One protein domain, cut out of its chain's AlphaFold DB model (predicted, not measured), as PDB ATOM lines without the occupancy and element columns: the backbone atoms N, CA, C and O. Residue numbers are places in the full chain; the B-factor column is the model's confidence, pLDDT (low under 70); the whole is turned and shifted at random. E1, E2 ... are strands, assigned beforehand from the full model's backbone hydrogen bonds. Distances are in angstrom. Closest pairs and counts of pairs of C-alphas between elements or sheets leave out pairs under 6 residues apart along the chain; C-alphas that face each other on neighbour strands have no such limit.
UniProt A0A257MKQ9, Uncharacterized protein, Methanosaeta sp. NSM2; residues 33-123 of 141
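Overview. This is residues 33 to 123 of the 141 residues of an uncharacterized protein of Methanosaeta sp. NSM2 (UniProt A0A257MKQ9). Two small three-stranded sheets, E2 E1 E6 and E4 E3 E5, stand face to face as a sandwich, their best planes 31 degrees apart and their strands at 25 degrees to each other. Residues 41 to 42 of the opening stretch pair along the edge strand E5, and the loop of residues 58 to 71 folds back on E1 with residues 66 to 67. The printed part has 91 residues, with no named helix and six strands, E1 to E6 in chain order; the class is all strand, though under half of the residues, 39, are in named elements. The sheet E2 E1 E6 is antiparallel and E4 E3 E5 mixed; the whole is compact, with a radius of gyration of the C-alphas of 13.1 A and spans of 37 by 29 by 19 A.

Arrangement. E1, residues 49 to 57, has staggered pairing: residues 49 to 51 with E2, residues 72 to 74, and residues 51 to 57 with E6, residues 116 to 122. E1 and E2 form a hairpin, with N 51 and O 72 at 2.9 A. E1 and E6 are antiparallel, with N 54 and O 119 at 2.9 A. E3, residues 78 to 84, forms a hairpin with E4, residues 90 to 96; N 81 and O 93 are 2.8 A apart. E3 is parallel to E5, residues 105 to 110, with N 82 and O 107 at 2.8 A. The closest C-alphas of E5 and E6, Asn 110 and Leu 116, are 6.5 A apart.

Along the chain. E1 starts at C-alpha 49 (3.177, 26.383, -172.961) and spans 25.0 A; E3 spans 19.5 A, E4 20.3 A and E5 16.4 A. E6 spans 20.2 A, ending at C-alpha 122 (10.154, 24.449, -174.248).

Size, cuts and confidence. The two C-alphas farthest apart, Glu 61 and Ser 98, are 39.5 A apart. The printed part has no cut; the link E1 to E2 is long. Residues 37 to 38 have pLDDT under 70.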
ATOM      1  N   PRO A  33      15.500  14.637-150.144       89.81
ATOM      2  CA  PRO A  33      14.456  13.701-149.728       89.81
ATOM      3  C   PRO A  33      13.597  14.248-148.592       89.81
ATOM      4  O   PRO A  33      14.106  14.632-147.536       89.81
ATOM      5  N   ASN A  34      12.280  14.216-148.769       87.62
ATOM      6  CA  ASN A  34      11.327  14.588-147.734       87.62
ATOM      7  C   ASN A  34      10.121  13.631-147.678       87.62
ATOM      8  O   ASN A  34       8.973  14.053-147.834       87.62
ATOM      9  N   PRO A  35      10.339  12.336-147.371       76.75
ATOM     10  CA  PRO A  35       9.278  11.320-147.354       76.75
ATOM     11  C   PRO A  35       8.209  11.550-146.273       76.75
ATOM     12  O   PRO A  35       7.193  10.862-146.242       76.75
ATOM     13  N   THR A  36       8.433  12.499-145.358       75.31
ATOM     14  CA  THR A  36       7.529  12.797-144.235       75.31
ATOM     15  C   THR A  36       6.895  14.188-144.303       75.31
ATOM     16  O   THR A  36       5.949  14.453-143.561       75.31
ATOM     17  N   GLY A  37       7.398  15.088-145.156       59.91
ATOM     18  CA  GLY A  37       7.114  16.519-145.075       59.91
ATOM     19  C   GLY A  37       6.418  17.051-146.319       59.91
ATOM     20  O   GLY A  37       7.026  17.260-147.359       59.91
ATOM     21  N   GLN A  38       5.132  17.340-146.158       63.31
ATOM     22  CA  GLN A  38       4.155  17.787-147.159       63.31
ATOM     23  C   GLN A  38       4.428  19.160-147.819       63.31
ATOM     24  O   GLN A  38       3.498  19.784-148.320       63.31
ATOM     25  N   SER A  39       5.658  19.677-147.788       70.88
ATOM     26  CA  SER A  39       5.983  20.978-148.394       70.88
ATOM     27  C   SER A  39       6.505  20.767-149.805       70.88
ATOM     28  O   SER A  39       7.472  20.039-150.014       70.88
ATOM     29  N   GLU A  40       5.844  21.406-150.756       85.75
ATOM     30  CA  GLU A  40       6.303  21.491-152.134       85.75
ATOM     31  C   GLU A  40       7.255  22.679-152.276       85.75
ATOM     32  O   GLU A  40       7.062  23.721-151.643       85.75
ATOM     33  N   TYR A  41       8.264  22.526-153.121       86.44
ATOM     34  CA  TYR A  41       9.150  23.606-153.526       86.44
ATOM     35  C   TYR A  41       8.625  24.161-154.842       86.44
ATOM     36  O   TYR A  41       8.842  23.563-155.890       86.44
ATOM     37  N   CYS A  42       7.855  25.245-154.769       88.44
ATOM     38  CA  CYS A  42       7.345  25.912-155.961       88.44
ATOM     39  C   CYS A  42       8.406  26.827-156.556       88.44
ATOM     40  O   CYS A  42       9.010  27.636-155.845       88.44
ATOM     41  N   GLU A  43       8.599  26.687-157.858       85.56
ATOM     42  CA  GLU A  43       9.529  27.491-158.631       85.56
ATOM     43  C   GLU A  43       8.960  28.882-158.917       85.56
ATOM     44  O   GLU A  43       7.836  29.223-158.531       85.56
ATOM     45  N   ASN A  44       9.755  29.725-159.574       84.06
ATOM     46  CA  ASN A  44       9.249  31.011-160.040       84.06
ATOM     47  C   ASN A  44       8.109  30.806-161.049       84.06
ATOM     48  O   ASN A  44       8.092  29.826-161.790       84.06
ATOM     49  N   MET A  45       7.181  31.767-161.086       90.25
ATOM     50  CA  MET A  45       6.141  31.811-162.115       90.25
ATOM     51  C   MET A  45       6.782  31.752-163.501       90.25
ATOM     52  O   MET A  45       7.784  32.428-163.755       90.25
ATOM     53  N   MET A  46       6.184  30.960-164.380       91.00
ATOM     54  CA  MET A  46       6.661  30.736-165.736       91.00
ATOM     55  C   MET A  46       5.536  30.946-166.747       91.00
ATOM     56  O   MET A  46       4.351  30.944-166.392       91.00
ATOM     57  N   ASP A  47       5.916  31.173-168.002       93.69
ATOM     58  CA  ASP A  47       4.953  31.325-169.086       93.69
ATOM     59  C   ASP A  47       4.272  29.971-169.376       93.69
ATOM     60  O   ASP A  47       4.948  28.935-169.385       93.69
ATOM     61  N   PRO A  48       2.946  29.944-169.594       94.94
ATOM     62  CA  PRO A  48       2.247  28.758-170.089       94.94
ATOM     63  C   PRO A  48       2.817  28.285-171.432       94.94
ATOM     64  O   PRO A  48       3.344  29.087-172.203       94.94
ATOM     65  N   GLY A  49       2.679  26.996-171.730       94.31
ATOM     66  CA  GLY A  49       3.177  26.383-172.961       94.31
ATOM     67  C   GLY A  49       3.418  24.886-172.807       94.31
ATOM     68  O   GLY A  49       3.206  24.316-171.736       94.31
ATOM     69  N   THR A  50       3.880  24.248-173.876       94.12
ATOM     70  CA  THR A  50       4.227  22.823-173.863       94.12
ATOM     71  C   THR A  50       5.703  22.651-173.532       94.12
ATOM     72  O   THR A  50       6.567  23.220-174.201       94.12
ATOM     73  N   TYR A  51       6.011  21.845-172.518       92.31
ATOM     74  CA  TYR A  51       7.374  21.617-172.047       92.31
ATOM     75  C   TYR A  51       7.731  20.131-172.047       92.31
ATOM     76  O   TYR A  51       7.004  19.295-171.512       92.31
ATOM     77  N   SER A  52       8.902  19.794-172.576       92.19
ATOM     78  CA  SER A  52       9.548  18.511-172.315       92.19
ATOM     79  C   SER A  52      10.145  18.532-170.912       92.19
ATOM     80  O   SER A  52      10.977  19.384-170.592       92.19
ATOM     81  N   LEU A  53       9.728  17.589-170.068       91.88
ATOM     82  CA  LEU A  53      10.231  17.472-168.704       91.88
ATOM     83  C   LEU A  53      11.335  16.427-168.636       91.88
ATOM     84  O   LEU A  53      11.094  15.245-168.894       91.88
ATOM     85  N   LEU A  54      12.522  16.865-168.226       92.38
ATOM     86  CA  LEU A  54      13.638  16.000-167.882       92.38
ATOM     87  C   LEU A  54      13.780  15.945-166.367       92.38
ATOM     88  O   LEU A  54      13.644  16.956-165.677       92.38
ATOM     89  N   TRP A  55      14.116  14.778-165.847       92.19
ATOM     90  CA  TRP A  55      14.394  14.601-164.433       92.19
ATOM     91  C   TRP A  55      15.519  13.593-164.226       92.19
ATOM     92  O   TRP A  55      15.747  12.705-165.047       92.19
ATOM     93  N   ALA A  56      16.239  13.745-163.125       92.62
ATOM     94  CA  ALA A  56      17.214  12.778-162.646       92.62
ATOM     95  C   ALA A  56      17.162  12.743-161.120       92.62
ATOM     96  O   ALA A  56      16.653  13.669-160.480       92.62
ATOM     97  N   HIS A  57      17.687  11.677-160.532       92.25
ATOM     98  CA  HIS A  57      17.724  11.540-159.088       92.25
ATOM     99  C   HIS A  57      19.012  10.860-158.611       92.25
ATOM    100  O   HIS A  57      19.784  10.324-159.412       92.25
ATOM    101  N   GLY A  58      19.265  10.899-157.305       90.06
ATOM    102  CA  GLY A  58      20.494  10.376-156.714       90.06
ATOM    103  C   GLY A  58      21.655  11.379-156.706       90.06
ATOM    104  O   GLY A  58      21.458  12.572-156.941       90.06
ATOM    105  N   PRO A  59      22.880  10.914-156.397       87.25
ATOM    106  CA  PRO A  59      24.071  11.758-156.379       87.25
ATOM    107  C   PRO A  59      24.370  12.346-157.761       87.25
ATOM    108  O   PRO A  59      24.287  11.630-158.761       87.25
ATOM    109  N   GLN A  60      24.776  13.617-157.807       85.44
ATOM    110  CA  GLN A  60      25.030  14.357-159.048       85.44
ATOM    111  C   GLN A  60      25.994  13.648-160.009       85.44
ATOM    112  O   GLN A  60      25.803  13.688-161.223       85.44
ATOM    113  N   GLU A  61      27.014  12.962-159.493       83.44
ATOM    114  CA  GLU A  61      27.969  12.199-160.302       83.44
ATOM    115  C   GLU A  61      27.346  11.022-161.076       83.44
ATOM    116  O   GLU A  61      27.978  10.503-161.997       83.44
ATOM    117  N   ASN A  62      26.123  10.618-160.718       84.75
ATOM    118  CA  ASN A  62      25.410   9.463-161.260       84.75
ATOM    119  C   ASN A  62      24.061   9.827-161.897       84.75
ATOM    120  O   ASN A  62      23.262   8.923-162.138       84.75
ATOM    121  N   TRP A  63      23.774  11.110-162.139       88.50
ATOM    122  CA  TRP A  63      22.507  11.502-162.756       88.50
ATOM    123  C   TRP A  63      22.344  10.878-164.143       88.50
ATOM    124  O   TRP A  63      23.105  11.163-165.068       88.50
ATOM    125  N   ASP A  64      21.309  10.051-164.264       88.69
ATOM    126  CA  ASP A  64      20.809   9.507-165.520       88.69
ATOM    127  C   ASP A  64      19.499  10.223-165.859       88.69
ATOM    128  O   ASP A  64      18.459   9.963-165.250       88.69
ATOM    129  N   TRP A  65      19.585  11.203-166.761       90.06
ATOM    130  CA  TRP A  65      18.462  12.068-167.119       90.06
ATOM    131  C   TRP A  65      17.432  11.319-167.959       90.06
ATOM    132  O   TRP A  65      17.753  10.738-168.996       90.06
ATOM    133  N   GLN A  66      16.177  11.393-167.533       90.06
ATOM    134  CA  GLN A  66      15.045  10.737-168.169       90.06
ATOM    135  C   GLN A  66      13.999  11.771-168.567       90.06
ATOM    136  O   GLN A  66      13.690  12.681-167.801       90.06
ATOM    137  N   TYR A  67      13.434  11.603-169.758       90.69
ATOM    138  CA  TYR A  67      12.252  12.348-170.170       90.69
ATOM    139  C   TYR A  67      10.998  11.691-169.598       90.69
ATOM    140  O   TYR A  67      10.929  10.462-169.491       90.69
ATOM    141  N   LEU A  68       9.986  12.494-169.277       89.88
ATOM    142  CA  LEU A  68       8.625  11.966-169.212       89.88
ATOM    143  C   LEU A  68       8.192  11.464-170.594       89.88
ATOM    144  O   LEU A  68       8.624  11.978-171.621       89.88
ATOM    145  N   GLU A  69       7.338  10.438-170.605       87.38
ATOM    146  CA  GLU A  69       6.866   9.813-171.848       87.38
ATOM    147  C   GLU A  69       6.126  10.807-172.754       87.38
ATOM    148  O   GLU A  69       6.242  10.727-173.977       87.38
ATOM    149  N   TYR A  70       5.406  11.755-172.151       87.75
ATOM    150  CA  TYR A  70       4.635  12.772-172.853       87.75
ATOM    151  C   TYR A  70       5.063  14.180-172.416       87.75
ATOM    152  O   TYR A  70       5.367  14.370-171.231       87.75
ATOM    153  N   PRO A  71       5.070  15.161-173.340       90.31
ATOM    154  CA  PRO A  71       5.238  16.566-172.993       90.31
ATOM    155  C   PRO A  71       4.178  17.036-171.993       90.31
ATOM    156  O   PRO A  71       3.048  16.546-171.981       90.31
ATOM    157  N   LEU A  72       4.554  17.999-171.159       92.56
ATOM    158  CA  LEU A  72       3.671  18.637-170.197       92.56
ATOM    159  C   LEU A  72       3.061  19.898-170.816       92.56
ATOM    160  O   LEU A  72       3.760  20.891-171.017       92.56
ATOM    161  N   GLU A  73       1.762  19.864-171.092       95.06
ATOM    162  CA  GLU A  73       0.983  21.038-171.500       95.06
ATOM    163  C   GLU A  73       0.651  21.877-170.256       95.06
ATOM    164  O   GLU A  73      -0.206  21.514-169.448       95.06
ATOM    165  N   MET A  74       1.373  22.983-170.062       94.19
ATOM    166  CA  MET A  74       1.201  23.861-168.906       94.19
ATOM    167  C   MET A  74       0.272  25.031-169.234       94.19
ATOM    168  O   MET A  74       0.633  25.936-169.985       94.19
ATOM    169  N   GLU A  75      -0.913  25.042-168.634       96.62
ATOM    170  CA  GLU A  75      -1.958  26.037-168.868       96.62
ATOM    171  C   GLU A  75      -1.841  27.272-167.945       96.62
ATOM    172  O   GLU A  75      -1.308  27.201-166.828       96.62
ATOM    173  N   PRO A  76      -2.371  28.436-168.371       96.81
ATOM    174  CA  PRO A  76      -2.443  29.623-167.525       96.81
ATOM    175  C   PRO A  76      -3.340  29.403-166.302       96.81
ATOM    176  O   PRO A  76      -4.448  28.886-166.405       96.81
ATOM    177  N   ASN A  77      -2.926  29.941-165.154       96.81
ATOM    178  CA  ASN A  77      -3.612  29.805-163.863       96.81
ATOM    179  C   ASN A  77      -3.688  28.367-163.342       96.81
ATOM    180  O   ASN A  77      -4.581  28.047-162.560       96.81
ATOM    181  N   MET A  78      -2.743  27.522-163.746       97.19
ATOM    182  CA  MET A  78      -2.598  26.163-163.240       97.19
ATOM    183  C   MET A  78      -1.301  26.017-162.448       97.19
ATOM    184  O   MET A  78      -0.263  26.582-162.791       97.19
ATOM    185  N   ARG A  79      -1.374  25.235-161.376       95.56
ATOM    186  CA  ARG A  79      -0.247  24.770-160.574       95.56
ATOM    187  C   ARG A  79      -0.046  23.284-160.827       95.56
ATOM    188  O   ARG A  79      -0.976  22.498-160.642       95.56
ATOM    189  N   TYR A  80       1.188  22.923-161.155       95.50
ATOM    190  CA  TYR A  80       1.627  21.557-161.415       95.50
ATOM    191  C   TYR A  80       2.535  21.093-160.281       95.50
ATOM    192  O   TYR A  80       3.523  21.753-159.969       95.50
ATOM    193  N   VAL A  81       2.224  19.963-159.654       94.19
ATOM    194  CA  VAL A  81       3.010  19.399-158.551       94.19
ATOM    195  C   VAL A  81       3.636  18.092-159.000       94.19
ATOM    196  O   VAL A  81       2.975  17.054-159.028       94.19
ATOM    197  N   LEU A  82       4.926  18.132-159.321       93.69
ATOM    198  CA  LEU A  82       5.695  16.947-159.667       93.69
ATOM    199  C   LEU A  82       6.156  16.238-158.395       93.69
ATOM    200  O   LEU A  82       6.960  16.765-157.623       93.69
ATOM    201  N   THR A  83       5.655  15.027-158.182       93.44
ATOM    202  CA  THR A  83       6.019  14.181-157.051       93.44
ATOM    203  C   THR A  83       6.962  13.073-157.499       93.44
ATOM    204  O   THR A  83       6.593  12.247-158.326       93.44
ATOM    205  N   TYR A  84       8.153  13.022-156.903       93.12
ATOM    206  CA  TYR A  84       9.039  11.859-156.972       93.12
ATOM    207  C   TYR A  84       8.757  10.952-155.780       93.12
ATOM    208  O   TYR A  84       8.954  11.351-154.631       93.12
ATOM    209  N   ALA A  85       8.226   9.761-156.041       90.94
ATOM    210  CA  ALA A  85       7.764   8.824-155.027       90.94
ATOM    211  C   ALA A  85       8.878   7.882-154.545       90.94
ATOM    212  O   ALA A  85       9.871   7.631-155.225       90.94
ATOM    213  N   SER A  86       8.661   7.262-153.383       86.75
ATOM    214  CA  SER A  86       9.613   6.344-152.738       86.75
ATOM    215  C   SER A  86      10.020   5.120-153.568       86.75
ATOM    216  O   SER A  86      10.999   4.461-153.227       86.75
ATOM    217  N   PHE A  87       9.266   4.786-154.618       84.81
ATOM    218  CA  PHE A  87       9.529   3.644-155.499       84.81
ATOM    219  C   PHE A  87      10.230   4.019-156.810       84.81
ATOM    220  O   PHE A  87      10.417   3.148-157.654       84.81
ATOM    221  N   GLY A  88      10.646   5.277-156.972       81.88
ATOM    222  CA  GLY A  88      11.300   5.731-158.197       81.88
ATOM    223  C   GLY A  88      10.324   6.171-159.292       81.88
ATOM    224  O   GLY A  88      10.699   6.225-160.457       81.88
ATOM    225  N   GLU A  89       9.070   6.444-158.931       87.56
ATOM    226  CA  GLU A  89       8.018   6.855-159.863       87.56
ATOM    227  C   GLU A  89       7.819   8.371-159.804       87.56
ATOM    228  O   GLU A  89       7.919   8.973-158.731       87.56
ATOM    229  N   ILE A  90       7.507   8.976-160.949       91.25
ATOM    230  CA  ILE A  90       7.118  10.383-161.055       91.25
ATOM    231  C   ILE A  90       5.620  10.455-161.331       91.25
ATOM    232  O   ILE A  90       5.103   9.743-162.191       91.25
ATOM    233  N   SER A  91       4.926  11.343-160.629       92.44
ATOM    234  CA  SER A  91       3.549  11.727-160.933       92.44
ATOM    235  C   SER A  91       3.404  13.242-160.934       92.44
ATOM    236  O   SER A  91       4.195  13.949-160.309       92.44
ATOM    237  N   ILE A  92       2.388  13.745-161.632       94.44
ATOM    238  CA  ILE A  92       2.057  15.168-161.668       94.44
ATOM    239  C   ILE A  92       0.613  15.329-161.196       94.44
ATOM    240  O   ILE A  92      -0.287  14.647-161.684       94.44
ATOM    241  N   GLU A  93       0.410  16.196-160.208       94.69
ATOM    242  CA  GLU A  93      -0.914  16.644-159.775       94.69
ATOM    243  C   GLU A  93      -1.161  18.053-160.321       94.69
ATOM    244  O   GLU A  93      -0.299  18.923-160.207       94.69
ATOM    245  N   GLU A  94      -2.341  18.288-160.883       95.81
ATOM    246  CA  GLU A  94      -2.714  19.564-161.494       95.81
ATOM    247  C   GLU A  94      -3.846  20.211-160.702       95.81
ATOM    248  O   GLU A  94      -4.788  19.541-160.264       95.81
ATOM    249  N   SER A  95      -3.763  21.521-160.492       96.31
ATOM    250  CA  SER A  95      -4.798  22.265-159.777       96.31
ATOM    251  C   SER A  95      -4.885  23.707-160.252       96.31
ATOM    252  O   SER A  95      -3.866  24.337-160.517       96.31
ATOM    253  N   GLU A  96      -6.102  24.241-160.316       96.88
ATOM    254  CA  GLU A  96      -6.316  25.657-160.611       96.88
ATOM    255  C   GLU A  96      -5.772  26.540-159.476       96.88
ATOM    256  O   GLU A  96      -6.081  26.341-158.297       96.88
ATOM    257  N   ASP A  97      -5.016  27.571-159.845       94.94
ATOM    258  CA  ASP A  97      -4.533  28.620-158.956       94.94
ATOM    259  C   ASP A  97      -4.755  29.999-159.595       94.94
ATOM    260  O   ASP A  97      -3.933  30.550-160.330       94.94
ATOM    261  N   SER A  98      -5.904  30.591-159.259       93.25
ATOM    262  CA  SER A  98      -6.304  31.924-159.727       93.25
ATOM    263  C   SER A  98      -5.354  33.062-159.323       93.25
ATOM    264  O   SER A  98      -5.475  34.168-159.852       93.25
ATOM    265  N   SER A  99      -4.418  32.828-158.393       94.31
ATOM    266  CA  SER A  99      -3.440  33.839-157.982       94.31
ATOM    267  C   SER A  99      -2.308  34.039-158.993       94.31
ATOM    268  O   SER A  99      -1.611  35.049-158.918       94.31
ATOM    269  N   LEU A 100      -2.156  33.126-159.959       92.75
ATOM    270  CA  LEU A 100      -1.090  33.171-160.961       92.75
ATOM    271  C   LEU A 100      -1.368  34.159-162.105       92.75
ATOM    272  O   LEU A 100      -0.444  34.541-162.814       92.75
ATOM    273  N   THR A 101      -2.600  34.650-162.272       93.62
ATOM    274  CA  THR A 101      -2.944  35.757-163.196       93.62
ATOM    275  C   THR A 101      -2.389  35.613-164.626       93.62
ATOM    276  O   THR A 101      -1.813  36.547-165.178       93.62
ATOM    277  N   GLY A 102      -2.587  34.450-165.242       93.06
ATOM    278  CA  GLY A 102      -2.141  34.143-166.607       93.06
ATOM    279  C   GLY A 102      -0.798  33.419-166.692       93.06
ATOM    280  O   GLY A 102      -0.465  32.930-167.763       93.06
ATOM    281  N   TYR A 103      -0.070  33.295-165.580       95.50
ATOM    282  CA  TYR A 103       1.131  32.466-165.482       95.50
ATOM    283  C   TYR A 103       0.809  31.046-165.018       95.50
ATOM    284  O   TYR A 103      -0.308  30.754-164.586       95.50
ATOM    285  N   THR A 104       1.812  30.177-165.078       95.81
ATOM    286  CA  THR A 104       1.789  28.833-164.500       95.81
ATOM    287  C   THR A 104       2.950  28.651-163.517       95.81
ATOM    288  O   THR A 104       3.840  29.504-163.420       95.81
ATOM    289  N   VAL A 105       2.935  27.570-162.739       94.69
ATOM    290  CA  VAL A 105       4.024  27.225-161.816       94.69
ATOM    291  C   VAL A 105       4.202  25.712-161.713       94.69
ATOM    292  O   VAL A 105       3.225  24.969-161.597       94.69
ATOM    293  N   LEU A 106       5.462  25.269-161.706       93.69
ATOM    294  CA  LEU A 106       5.848  23.909-161.342       93.69
ATOM    295  C   LEU A 106       6.338  23.891-159.889       93.69
ATOM    296  O   LEU A 106       7.159  24.714-159.486       93.69
ATOM    297  N   CYS A 107       5.859  22.933-159.105       92.56
ATOM    298  CA  CYS A 107       6.332  22.672-157.756       92.56
ATOM    299  C   CYS A 107       6.883  21.249-157.636       92.56
ATOM    300  O   CYS A 107       6.245  20.288-158.060       92.56
ATOM    301  N   GLY A 108       8.055  21.100-157.020       90.88
ATOM    302  CA  GLY A 108       8.677  19.809-156.738       90.88
ATOM    303  C   GLY A 108       8.283  19.260-155.367       90.88
ATOM    304  O   GLY A 108       8.376  19.951-154.348       90.88
ATOM    305  N   ARG A 109       7.893  17.985-155.308       92.19
ATOM    306  CA  ARG A 109       7.639  17.235-154.072       92.19
ATOM    307  C   ARG A 109       8.474  15.956-154.059       92.19
ATOM    308  O   ARG A 109       8.098  14.937-154.631       92.19
ATOM    309  N   ASN A 110       9.610  15.986-153.369       93.12
ATOM    310  CA  ASN A 110      10.481  14.819-153.265       93.12
ATOM    311  C   ASN A 110      10.089  13.927-152.068       93.12
ATOM    312  O   ASN A 110      10.499  14.179-150.936       93.12
ATOM    313  N   GLN A 111       9.306  12.877-152.315       92.38
ATOM    314  CA  GLN A 111       9.009  11.797-151.359       92.38
ATOM    315  C   GLN A 111       9.920  10.570-151.552       92.38
ATOM    316  O   GLN A 111       9.741   9.546-150.885       92.38
ATOM    317  N   GLY A 112      10.867  10.666-152.482       90.94
ATOM    318  CA  GLY A 112      11.830   9.642-152.829       90.94
ATOM    319  C   GLY A 112      12.912   9.443-151.767       90.94
ATOM    320  O   GLY A 112      12.970  10.166-150.765       90.94
ATOM    321  N   PRO A 113      13.769   8.428-151.956       90.50
ATOM    322  CA  PRO A 113      14.864   8.129-151.037       90.50
ATOM    323  C   PRO A 113      16.093   9.032-151.231       90.50
ATOM    324  O   PRO A 113      16.928   9.101-150.329       90.50
ATOM    325  N   ASP A 114      16.221   9.696-152.380       91.81
ATOM    326  CA  ASP A 114      17.402  10.458-152.791       91.81
ATOM    327  C   ASP A 114      17.042  11.797-153.465       91.81
ATOM    328  O   ASP A 114      15.869  12.152-153.574       91.81
ATOM    329  N   GLU A 115      18.056  12.610-153.770       92.06
ATOM    330  CA  GLU A 115      17.873  13.959-154.317       92.06
ATOM    331  C   GLU A 115      17.214  13.917-155.695       92.06
ATOM    332  O   GLU A 115      17.525  13.037-156.484       92.06
ATOM    333  N   LEU A 116      16.346  14.885-155.989       92.12
ATOM    334  CA  LEU A 116      15.654  15.022-157.275       92.12
ATOM    335  C   LEU A 116      16.076  16.319-157.962       92.12
ATOM    336  O   LEU A 116      16.101  17.370-157.319       92.12
ATOM    337  N   VAL A 117      16.308  16.267-159.268       91.69
ATOM    338  CA  VAL A 117      16.481  17.441-160.132       91.69
ATOM    339  C   VAL A 117      15.550  17.378-161.328       91.69
ATOM    340  O   VAL A 117      15.194  16.296-161.794       91.69
ATOM    341  N   ILE A 118      15.150  18.553-161.808       92.12
ATOM    342  CA  ILE A 118      14.182  18.721-162.892       92.12
ATOM    343  C   ILE A 118      14.712  19.776-163.865       92.12
ATOM    344  O   ILE A 118      15.386  20.722-163.465       92.12
ATOM    345  N   SER A 119      14.396  19.627-165.143       91.50
ATOM    346  CA  SER A 119      14.597  20.638-166.177       91.50
ATOM    347  C   SER A 119      13.372  20.679-167.083       91.50
ATOM    348  O   SER A 119      12.838  19.627-167.438       91.50
ATOM    349  N   LEU A 120      12.943  21.882-167.471       91.06
ATOM    350  CA  LEU A 120      11.860  22.082-168.434       91.06
ATOM    351  C   LEU A 120      12.388  22.729-169.711       91.06
ATOM    352  O   LEU A 120      12.776  23.900-169.732       91.06
ATOM    353  N   GLU A 121      12.328  21.980-170.800       90.44
ATOM    354  CA  GLU A 121      12.678  22.457-172.131       90.44
ATOM    355  C   GLU A 121      11.397  22.852-172.872       90.44
ATOM    356  O   GLU A 121      10.503  22.014-172.990       90.44
ATOM    357  N   PRO A 122      11.260  24.098-173.363       88.31
ATOM    358  CA  PRO A 122      10.154  24.449-174.248       88.31
ATOM    359  C   PRO A 122      10.119  23.482-175.437       88.31
ATOM    360  O   PRO A 122      11.131  23.294-176.115       88.31
ATOM    361  N   SER A 123       8.978  22.838-175.662       80.88
ATOM    362  CA  SER A 123       8.773  21.985-176.828       80.88
ATOM    363  C   SER A 123       8.517  22.873-178.044       80.88
ATOM    364  O   SER A 123       7.678  23.767-177.980       80.88
TER     365      SER A 123